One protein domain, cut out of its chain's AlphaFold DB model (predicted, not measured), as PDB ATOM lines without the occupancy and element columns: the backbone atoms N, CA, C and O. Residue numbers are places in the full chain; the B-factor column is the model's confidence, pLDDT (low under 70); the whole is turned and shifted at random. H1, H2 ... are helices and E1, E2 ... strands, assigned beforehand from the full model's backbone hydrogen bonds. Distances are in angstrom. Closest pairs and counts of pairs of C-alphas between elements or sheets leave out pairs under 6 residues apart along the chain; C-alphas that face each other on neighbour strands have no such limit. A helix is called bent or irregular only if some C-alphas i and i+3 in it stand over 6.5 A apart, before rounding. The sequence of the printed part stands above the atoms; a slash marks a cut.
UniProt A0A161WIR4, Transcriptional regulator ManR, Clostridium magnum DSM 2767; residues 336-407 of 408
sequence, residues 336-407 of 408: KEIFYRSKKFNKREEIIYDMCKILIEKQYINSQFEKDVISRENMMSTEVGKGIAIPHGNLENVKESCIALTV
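This is residues 336 to 407 of the 408 residues of the protein "Transcriptional regulator ManR" of Clostridium magnum DSM 2767 (UniProt A0A161WIR4). A helical hairpin, H1 and H2 side by side, makes one layer, and a small sheet of two strands, E1 and E3, sits over one side of H1, joining the first and last residues of the printed part. The long link after H2 and E2 returns with residues 391 to 393 running over H2, while the short strand E2 lies out at the rim. The printed part has 72 residues, with two named helices and three named strands in the order E1, H1, H2, E2, E3; the sheet has the order E1, E3 and is parallel. The class is mixed, helices and strands. The whole is compact, with a radius of gyration of the C-alphas of 11.7 A, and rounded, spanning 29 by 27 by 19 A.

E1, residues 336 to 340, and E3, residues 402 to 407, are parallel neighbours with 15 degrees between their directions. The C-alphas of residues 338 and 405 face each other at 4.8 A. N 337 and O 403 are within hydrogen-bond range at 2.8 A, and so are N 407 and O 339 at 2.9 A. H1, residues 348 to 361, is near E1, with 7 pairs of C-alphas within 10 A. Its closest C-alphas to E3 are those of Met 355 and Ala 404, 7.4 A apart. H2, residues 367 to 379, touches H1, the closest C-alphas being those of Cys 356 and Glu 370 at 5.8 A. The two form a hairpin, running opposite ways at a shallow tilt of 20 degrees. E2, residues 383 to 385, pairs with no named strand, but pairs antiparallel with residues 388 to 389. E2 is apart from H2 and from E3. In H1, 9 of 10 O i to N i+4 pairs are within hydrogen-bond range, and in H2 8 of 9.

E1 begins at C-alpha 336 (-12.403, 39.016, 7.389) and is 13.0 A long. H1 is 20.4 A long from C-alpha 348 at (-11.739, 26.871, -10.125) to C-alpha 361. H2 is 19.6 A long; it is neither bent nor irregular, but only just: C-alphas 367 and 370 are 6.0 A apart. E2 has three residues, Glu 383 to Gly 385. E3 is 16.3 A long and ends at C-alpha 407 (-19.193, 35.080, -3.631).

The two C-alphas farthest apart are those of Ser 342 and Glu 396, 32.0 A. The printed part has no cut. The links H1 to H2 and H2 to E2 are tight, E1 to H1 is short, and E2 to E3, with 16 residues, is long. The mean pLDDT of the printed part is 84.0, and residue 342 is under 70.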
ATOM      1  N   LYS A 336     -11.448  39.543   8.367       80.75
ATOM      2  CA  LYS A 336     -12.403  39.016   7.389       80.75
ATOM      3  C   LYS A 336     -12.274  39.808   6.102       80.75
ATOM      4  O   LYS A 336     -12.366  41.030   6.121       80.75
ATOM      5  N   GLU A 337     -12.098  39.102   5.001       81.12
ATOM      6  CA  GLU A 337     -12.040  39.657   3.656       81.12
ATOM      7  C   GLU A 337     -13.174  39.035   2.846       81.12
ATOM      8  O   GLU A 337     -13.195  37.826   2.633       81.12
ATOM      9  N   ILE A 338     -14.150  39.845   2.435       77.56
ATOM     10  CA  ILE A 338     -15.287  39.377   1.636       77.56
ATOM     11  C   ILE A 338     -15.192  40.007   0.251       77.56
ATOM     12  O   ILE A 338     -15.194  41.229   0.096       77.56
ATOM     13  N   PHE A 339     -15.119  39.154  -0.761       80.94
ATOM     14  CA  PHE A 339     -14.997  39.508  -2.159       80.94
ATOM     15  C   PHE A 339     -16.306  39.202  -2.879       80.94
ATOM     16  O   PHE A 339     -16.674  38.046  -3.076       80.94
ATOM     17  N   TYR A 340     -16.998  40.246  -3.324       74.56
ATOM     18  CA  TYR A 340     -18.105  40.098  -4.263       74.56
ATOM     19  C   TYR A 340     -17.539  40.177  -5.676       74.56
ATOM     20  O   TYR A 340     -16.945  41.194  -6.055       74.56
ATOM     21  N   ARG A 341     -17.663  39.097  -6.448       78.44
ATOM     22  CA  ARG A 341     -17.170  39.049  -7.822       78.44
ATOM     23  C   ARG A 341     -18.345  39.068  -8.782       78.44
ATOM     24  O   ARG A 341     -19.195  38.200  -8.764       78.44
ATOM     25  N   SER A 342     -18.367  40.068  -9.656       65.62
ATOM     26  CA  SER A 342     -19.266  40.111 -10.817       65.62
ATOM     27  C   SER A 342     -18.664  39.431 -12.051       65.62
ATOM     28  O   SER A 342     -19.337  39.240 -13.064       65.62
ATOM     29  N   LYS A 343     -17.368  39.098 -11.993       77.31
ATOM     30  CA  LYS A 343     -16.624  38.461 -13.078       77.31
ATOM     31  C   LYS A 343     -16.947  36.969 -13.107       77.31
ATOM     32  O   LYS A 343     -16.782  36.285 -12.104       77.31
ATOM     33  N   LYS A 344     -17.322  36.457 -14.282       77.12
ATOM     34  CA  LYS A 344     -17.415  35.012 -14.518       77.12
ATOM     35  C   LYS A 344     -16.015  34.400 -14.547       77.12
ATOM     36  O   LYS A 344     -15.159  34.860 -15.302       77.12
ATOM     37  N   PHE A 345     -15.818  33.359 -13.752       83.75
ATOM     38  CA  PHE A 345     -14.637  32.503 -13.795       83.75
ATOM     39  C   PHE A 345     -14.983  31.220 -14.547       83.75
ATOM     40  O   PHE A 345     -16.088  30.701 -14.400       83.75
ATOM     41  N   ASN A 346     -14.054  30.722 -15.362       84.19
ATOM     42  CA  ASN A 346     -14.284  29.504 -16.150       84.19
ATOM     43  C   ASN A 346     -13.634  28.274 -15.513       84.19
ATOM     44  O   ASN A 346     -13.978  27.145 -15.859       84.19
ATOM     45  N   LYS A 347     -12.678  28.489 -14.604       86.81
ATOM     46  CA  LYS A 347     -11.938  27.438 -13.911       86.81
ATOM     47  C   LYS A 347     -11.820  27.761 -12.427       86.81
ATOM     48  O   LYS A 347     -11.648  28.920 -12.053       86.81
ATOM     49  N   ARG A 348     -11.867  26.729 -11.585       85.62
ATOM     50  CA  ARG A 348     -11.739  26.871 -10.125       85.62
ATOM     51  C   ARG A 348     -10.386  27.450  -9.711       85.62
ATOM     52  O   ARG A 348     -10.312  28.255  -8.789       85.62
ATOM     53  N   GLU A 349      -9.327  27.110 -10.442       88.69
ATOM     54  CA  GLU A 349      -7.965  27.564 -10.170       88.69
ATOM     55  C   GLU A 349      -7.838  29.084 -10.350       88.69
ATOM     56  O   GLU A 349      -7.083  29.727  -9.628       88.69
ATOM     57  N   GLU A 350      -8.626  29.681 -11.254       89.31
ATOM     58  CA  GLU A 350      -8.664  31.136 -11.450       89.31
ATOM     59  C   GLU A 350      -9.235  31.857 -10.222       89.31
ATOM     60  O   GLU A 350      -8.771  32.945  -9.880       89.31
ATOM     61  N   ILE A 351     -10.215  31.246  -9.549       89.81
ATOM     62  CA  ILE A 351     -10.835  31.788  -8.333       89.81
ATOM     63  C   ILE A 351      -9.838  31.718  -7.175       89.81
ATOM     64  O   ILE A 351      -9.631  32.709  -6.476       89.81
ATOM     65  N   ILE A 352      -9.179  30.568  -7.004       90.12
ATOM     66  CA  ILE A 352      -8.160  30.366  -5.961       90.12
ATOM     67  C   ILE A 352      -6.998  31.343  -6.147       90.12
ATOM     68  O   ILE A 352      -6.571  31.968  -5.177       90.12
ATOM     69  N   TYR A 353      -6.523  31.515  -7.382       90.12
ATOM     70  CA  TYR A 353      -5.467  32.471  -7.710       90.12
ATOM     71  C   TYR A 353      -5.872  33.910  -7.370       90.12
ATOM     72  O   TYR A 353      -5.119  34.625  -6.708       90.12
ATOM     73  N   ASP A 354      -7.072  34.335  -7.780       89.81
ATOM     74  CA  ASP A 354      -7.595  35.678  -7.494       89.81
ATOM     75  C   ASP A 354      -7.668  35.954  -5.985       89.81
ATOM     76  O   ASP A 354      -7.229  37.009  -5.521       89.81
ATOM     77  N   MET A 355      -8.149  34.978  -5.208       90.12
ATOM     78  CA  MET A 355      -8.189  35.064  -3.749       90.12
ATOM     79  C   MET A 355      -6.783  35.127  -3.142       90.12
ATOM     80  O   MET A 355      -6.493  36.040  -2.367       90.12
ATOM     81  N   CYS A 356      -5.895  34.195  -3.504       91.06
ATOM     82  CA  CYS A 356      -4.544  34.123  -2.944       91.06
ATOM     83  C   CYS A 356      -3.737  35.384  -3.249       91.06
ATOM     84  O   CYS A 356      -3.072  35.906  -2.357       91.06
ATOM     85  N   LYS A 357      -3.848  35.927  -4.466       90.62
ATOM     86  CA  LYS A 357      -3.172  37.167  -4.857       90.62
ATOM     87  C   LYS A 357      -3.481  38.313  -3.892       90.62
ATOM     88  O   LYS A 357      -2.561  38.975  -3.418       90.62
ATOM     89  N   ILE A 358      -4.752  38.514  -3.547       88.62
ATOM     90  CA  ILE A 358      -5.159  39.592  -2.634       88.62
ATOM     91  C   ILE A 358      -4.655  39.336  -1.216       88.62
ATOM     92  O   ILE A 358      -4.195  40.257  -0.541       88.62
ATOM     93  N   LEU A 359      -4.713  38.088  -0.751       90.88
ATOM     94  CA  LEU A 359      -4.212  37.731   0.577       90.88
ATOM     95  C   LEU A 359      -2.684  37.891   0.682       90.88
ATOM     96  O   LEU A 359      -2.190  38.271   1.745       90.88
ATOM     97  N   ILE A 360      -1.943  37.659  -0.408       91.38
ATOM     98  CA  ILE A 360      -0.499  37.928  -0.508       91.38
ATOM     99  C   ILE A 360      -0.230  39.436  -0.490       91.38
ATOM    100  O   ILE A 360       0.626  39.886   0.272       91.38
ATOM    101  N   GLU A 361      -0.965  40.228  -1.281       90.81
ATOM    102  CA  GLU A 361      -0.851  41.697  -1.307       90.81
ATOM    103  C   GLU A 361      -1.107  42.310   0.079       90.81
ATOM    104  O   GLU A 361      -0.409  43.234   0.495       90.81
ATOM    105  N   LYS A 362      -2.056  41.740   0.831       89.44
ATOM    106  CA  LYS A 362      -2.369  42.119   2.217       89.44
ATOM    107  C   LYS A 362      -1.450  41.493   3.271       89.44
ATOM    108  O   LYS A 362      -1.625  41.756   4.456       89.44
ATOM    109  N   GLN A 363      -0.465  40.701   2.850       90.00
ATOM    110  CA  GLN A 363       0.522  40.029   3.698       90.00
ATOM    111  C   GLN A 363      -0.048  39.023   4.715       90.00
ATOM    112  O   GLN A 363       0.650  38.663   5.661       90.00
ATOM    113  N   TYR A 364      -1.266  38.510   4.509       89.12
ATOM    114  CA  TYR A 364      -1.839  37.466   5.370       89.12
ATOM    115  C   TYR A 364      -1.189  36.098   5.141       89.12
ATOM    116  O   TYR A 364      -1.027  35.314   6.076       89.12
ATOM    117  N   ILE A 365      -0.776  35.822   3.904       91.88
ATOM    118  CA  ILE A 365      -0.133  34.568   3.490       91.88
ATOM    119  C   ILE A 365       1.141  34.855   2.687       91.88
ATOM    120  O   ILE A 365       1.366  35.976   2.220       91.88
ATOM    121  N   ASN A 366       2.003  33.851   2.533       91.50
ATOM    122  CA  ASN A 366       3.138  33.915   1.608       91.50
ATOM    123  C   ASN A 366       2.784  33.321   0.225       91.50
ATOM    124  O   ASN A 366       1.723  32.732   0.033       91.50
ATOM    125  N   SER A 367       3.688  33.457  -0.750       88.25
ATOM    126  CA  SER A 367       3.483  32.971  -2.125       88.25
ATOM    127  C   SER A 367       3.453  31.445  -2.265       88.25
ATOM    128  O   SER A 367       3.068  30.936  -3.313       88.25
ATOM    129  N   GLN A 368       3.905  30.703  -1.251       89.19
ATOM    130  CA  GLN A 368       3.892  29.244  -1.267       89.19
ATOM    131  C   GLN A 368       2.499  28.692  -0.925       89.19
ATOM    132  O   GLN A 368       2.118  27.659  -1.468       89.19
ATOM    133  N   PHE A 369       1.697  29.431  -0.148       89.69
ATOM    134  CA  PHE A 369       0.328  29.048   0.211       89.69
ATOM    135  C   PHE A 369      -0.559  28.779  -1.014       89.69
ATOM    136  O   PHE A 369      -1.296  27.800  -1.034       89.69
ATOM    137  N   GLU A 370      -0.457  29.600  -2.066       89.25
ATOM    138  CA  GLU A 370      -1.213  29.406  -3.313       89.25
ATOM    139  C   GLU A 370      -0.944  28.028  -3.934       89.25
ATOM    140  O   GLU A 370      -1.873  27.309  -4.306       89.25
ATOM    141  N   LYS A 371       0.333  27.629  -4.004       87.50
ATOM    142  CA  LYS A 371       0.733  26.329  -4.556       87.50
ATOM    143  C   LYS A 371       0.201  25.183  -3.708       87.50
ATOM    144  O   LYS A 371      -0.217  24.172  -4.267       87.50
ATOM    145  N   ASP A 372       0.185  25.348  -2.389       86.38
ATOM    146  CA  ASP A 372      -0.352  24.341  -1.478       86.38
ATOM    147  C   ASP A 372      -1.854  24.155  -1.691       86.38
ATOM    148  O   ASP A 372      -2.316  23.024  -1.828       86.38
ATOM    149  N   VAL A 373      -2.607  25.259  -1.776       87.81
ATOM    150  CA  VAL A 373      -4.056  25.230  -2.004       87.81
ATOM    151  C   VAL A 373      -4.368  24.549  -3.335       87.81
ATOM    152  O   VAL A 373      -5.175  23.626  -3.373       87.81
ATOM    153  N   ILE A 374      -3.694  24.948  -4.420       87.38
ATOM    154  CA  ILE A 374      -3.900  24.355  -5.750       87.38
ATOM    155  C   ILE A 374      -3.509  22.875  -5.756       87.38
ATOM    156  O   ILE A 374      -4.225  22.048  -6.321       87.38
ATOM    157  N   SER A 375      -2.388  22.515  -5.124       83.50
ATOM    158  CA  SER A 375      -1.977  21.116  -5.014       83.50
ATOM    159  C   SER A 375      -3.011  20.284  -4.262       83.50
ATOM    160  O   SER A 375      -3.240  19.142  -4.654       83.50
ATOM    161  N   ARG A 376      -3.622  20.817  -3.196       78.69
ATOM    162  CA  ARG A 376      -4.671  20.122  -2.437       78.69
ATOM    163  C   ARG A 376      -5.958  20.007  -3.253       78.69
ATOM    164  O   ARG A 376      -6.452  18.897  -3.415       78.69
ATOM    165  N   GLU A 377      -6.422  21.102  -3.846       84.69
ATOM    166  CA  GLU A 377      -7.649  21.160  -4.654       84.69
ATOM    167  C   GLU A 377      -7.606  20.231  -5.886       84.69
ATOM    168  O   GLU A 377      -8.608  19.632  -6.287       84.69
ATOM    169  N   ASN A 378      -6.427  20.086  -6.500       82.44
ATOM    170  CA  ASN A 378      -6.223  19.168  -7.622       82.44
ATOM    171  C   ASN A 378      -6.216  17.698  -7.211       82.44
ATOM    172  O   ASN A 378      -6.531  16.842  -8.035       82.44
ATOM    173  N   MET A 379      -5.858  17.402  -5.965       73.69
ATOM    174  CA  MET A 379      -5.887  16.039  -5.441       73.69
ATOM    175  C   MET A 379      -7.281  15.657  -4.956       73.69
ATOM    176  O   MET A 379      -7.700  14.519  -5.143       73.69
ATOM    177  N   MET A 380      -7.992  16.602  -4.346       70.88
ATOM    178  CA  MET A 380      -9.317  16.383  -3.798       70.88
ATOM    179  C   MET A 380     -10.101  17.695  -3.764       70.88
ATOM    180  O   MET A 380      -9.576  18.723  -3.343       70.88
ATOM    181  N   SER A 381     -11.366  17.641  -4.185       79.44
ATOM    182  CA  SER A 381     -12.282  18.780  -4.095       79.44
ATOM    183  C   SER A 381     -12.414  19.249  -2.645       79.44
ATOM    184  O   SER A 381     -12.571  18.431  -1.736       79.44
ATOM    185  N   THR A 382     -12.379  20.563  -2.428       80.19
ATOM    186  CA  THR A 382     -12.680  21.170  -1.117       80.19
ATOM    187  C   THR A 382     -14.146  21.585  -0.991       80.19
ATOM    188  O   THR A 382     -14.515  22.342  -0.093       80.19
ATOM    189  N   GLU A 383     -14.996  21.094  -1.895       82.62
ATOM    190  CA  GLU A 383     -16.446  21.240  -1.830       82.62
ATOM    191  C   GLU A 383     -17.002  20.468  -0.625       82.62
ATOM    192  O   GLU A 383     -16.743  19.278  -0.447       82.62
ATOM    193  N   VAL A 384     -17.742  21.176   0.226       77.69
ATOM    194  CA  VAL A 384     -18.284  20.651   1.490       77.69
ATOM    195  C   VAL A 384     -19.802  20.471   1.450       77.69
ATOM    196  O   VAL A 384     -20.391  20.129   2.467       77.69
ATOM    197  N   GLY A 385     -20.444  20.685   0.300       73.44
ATOM    198  CA  GLY A 385     -21.893  20.634   0.119       73.44
ATOM    199  C   GLY A 385     -22.510  22.001  -0.191       73.44
ATOM    200  O   GLY A 385     -21.949  23.058   0.104       73.44
ATOM    201  N   LYS A 386     -23.724  21.988  -0.761       73.94
ATOM    202  CA  LYS A 386     -24.577  23.181  -0.988       73.94
ATOM    203  C   LYS A 386     -23.909  24.309  -1.792       73.94
ATOM    204  O   LYS A 386     -24.253  25.476  -1.625       73.94
ATOM    205  N   GLY A 387     -22.976  23.963  -2.680       79.56
ATOM    206  CA  GLY A 387     -22.248  24.943  -3.493       79.56
ATOM    207  C   GLY A 387     -21.196  25.737  -2.713       79.56
ATOM    208  O   GLY A 387     -20.760  26.786  -3.182       79.56
ATOM    209  N   ILE A 388     -20.798  25.260  -1.529       81.88
ATOM    210  CA  ILE A 388     -19.739  25.851  -0.710       81.88
ATOM    211  C   ILE A 388     -18.466  25.024  -0.893       81.88
ATOM    212  O   ILE A 388     -18.490  23.798  -0.789       81.88
ATOM    213  N   ALA A 389     -17.342  25.702  -1.123       84.50
ATOM    214  CA  ALA A 389     -16.012  25.103  -1.121       84.50
ATOM    215  C   ALA A 389     -15.089  25.868  -0.169       84.50
ATOM    216  O   ALA A 389     -15.181  27.094  -0.068       84.50
ATOM    217  N   ILE A 390     -14.214  25.145   0.531       84.06
ATOM    218  CA  ILE A 390     -13.301  25.697   1.542       84.06
ATOM    219  C   ILE A 390     -11.850  25.333   1.178       84.06
ATOM    220  O   ILE A 390     -11.222  24.483   1.827       84.06
ATOM    221  N   PRO A 391     -11.291  25.958   0.125       84.19
ATOM    222  CA  PRO A 391      -9.915  25.720  -0.276       84.19
ATOM    223  C   PRO A 391      -8.956  26.239   0.794       84.19
ATOM    224  O   PRO A 391      -9.099  27.360   1.285       84.19
ATOM    225  N   HIS A 392      -7.959  25.438   1.160       77.44
ATOM    226  CA  HIS A 392      -6.978  25.825   2.171       77.44
ATOM    227  C   HIS A 392      -5.605  25.198   1.921       77.44
ATOM    228  O   HIS A 392      -5.471  24.167   1.261       77.44
ATOM    229  N   GLY A 393      -4.578  25.885   2.420       77.31
ATOM    230  CA  GLY A 393      -3.168  25.529   2.283       77.31
ATOM    231  C   GLY A 393      -2.549  25.117   3.615       77.31
ATOM    232  O   GLY A 393      -3.244  24.951   4.618       77.31
ATOM    233  N   ASN A 394      -1.227  24.952   3.632       76.94
ATOM    234  CA  ASN A 394      -0.495  24.626   4.852       76.94
ATOM    235  C   ASN A 394      -0.468  25.833   5.815       76.94
ATOM    236  O   ASN A 394      -0.207  26.967   5.402       76.94
ATOM    237  N   LEU A 395      -0.710  25.577   7.105       77.81
ATOM    238  CA  LEU A 395      -0.675  26.578   8.176       77.81
ATOM    239  C   LEU A 395       0.697  27.250   8.313       77.81
ATOM    240  O   LEU A 395       0.756  28.425   8.657       77.81
ATOM    241  N   GLU A 396       1.788  26.557   7.978       82.00
ATOM    242  CA  GLU A 396       3.151  27.119   7.994       82.00
ATOM    243  C   GLU A 396       3.316  28.322   7.051       82.00
ATOM    244  O   GLU A 396       4.201  29.159   7.237       82.00
ATOM    245  N   ASN A 397       2.445  28.434   6.045       86.38
ATOM    246  CA  ASN A 397       2.471  29.506   5.058       86.38
ATOM    247  C   ASN A 397       1.511  30.667   5.380       86.38
ATOM    248  O   ASN A 397       1.411  31.627   4.603       86.38
ATOM    249  N   VAL A 398       0.844  30.616   6.539       87.00
ATOM    250  CA  VAL A 398      -0.034  31.668   7.065       87.00
ATOM    251  C   VAL A 398       0.765  32.580   7.996       87.00
ATOM    252  O   VAL A 398       1.287  32.146   9.017       87.00
ATOM    253  N   LYS A 399       0.851  33.871   7.654       87.44
ATOM    254  CA  LYS A 399       1.508  34.893   8.488       87.44
ATOM    255  C   LYS A 399       0.552  35.479   9.518       87.44
ATOM    256  O   LYS A 399       0.943  35.758  10.647       87.44
ATOM    257  N   GLU A 400      -0.699  35.679   9.118       85.38
ATOM    258  CA  GLU A 400      -1.755  36.207   9.970       85.38
ATOM    259  C   GLU A 400      -3.092  35.549   9.611       85.38
ATOM    260  O   GLU A 400      -3.448  35.437   8.438       85.38
ATOM    261  N   SER A 401      -3.841  35.102  10.624       82.44
ATOM    262  CA  SER A 401      -5.123  34.424  10.426       82.44
ATOM    263  C   SER A 401      -6.171  35.368   9.828       82.44
ATOM    264  O   SER A 401      -6.521  36.393  10.418       82.44
ATOM    265  N   CYS A 402      -6.717  34.984   8.676       83.75
ATOM    266  CA  CYS A 402      -7.756  35.713   7.963       83.75
ATOM    267  C   CYS A 402      -8.776  34.728   7.375       83.75
ATOM    268  O   CYS A 402      -8.395  33.684   6.852       83.75
ATOM    269  N   ILE A 403     -10.064  35.075   7.420       83.62
ATOM    270  CA  ILE A 403     -11.122  34.376   6.680       83.62
ATOM    271  C   ILE A 403     -11.383  35.151   5.394       83.62
ATOM    272  O   ILE A 403     -11.800  36.308   5.439       83.62
ATOM    273  N   ALA A 404     -11.146  34.506   4.258       85.62
ATOM    274  CA  ALA A 404     -11.393  35.057   2.936       85.62
ATOM    275  C   ALA A 404     -12.598  34.359   2.302       85.62
ATOM    276  O   ALA A 404     -12.586  33.142   2.142       85.62
ATOM    277  N   LEU A 405     -13.625  35.119   1.932       87.94
ATOM    278  CA  LEU A 405     -14.831  34.604   1.292       87.94
ATOM    279  C   LEU A 405     -14.982  35.240  -0.085       87.94
ATOM    280  O   LEU A 405     -15.006  36.462  -0.187       87.94
ATOM    281  N   THR A 406     -15.152  34.427  -1.123       87.06
ATOM    282  CA  THR A 406     -15.568  34.907  -2.445       87.06
ATOM    283  C   THR A 406     -16.981  34.433  -2.734       87.06
ATOM    284  O   THR A 406     -17.268  33.244  -2.626       87.06
ATOM    285  N   VAL A 407     -17.849  35.366  -3.117       84.25
ATOM    286  CA  VAL A 407     -19.193  35.080  -3.631       84.25
ATOM    287  C   VAL A 407     -19.159  35.280  -5.146       84.25
ATOM    288  O   VAL A 407     -18.761  36.357  -5.608       84.25
TER     289      VAL A 407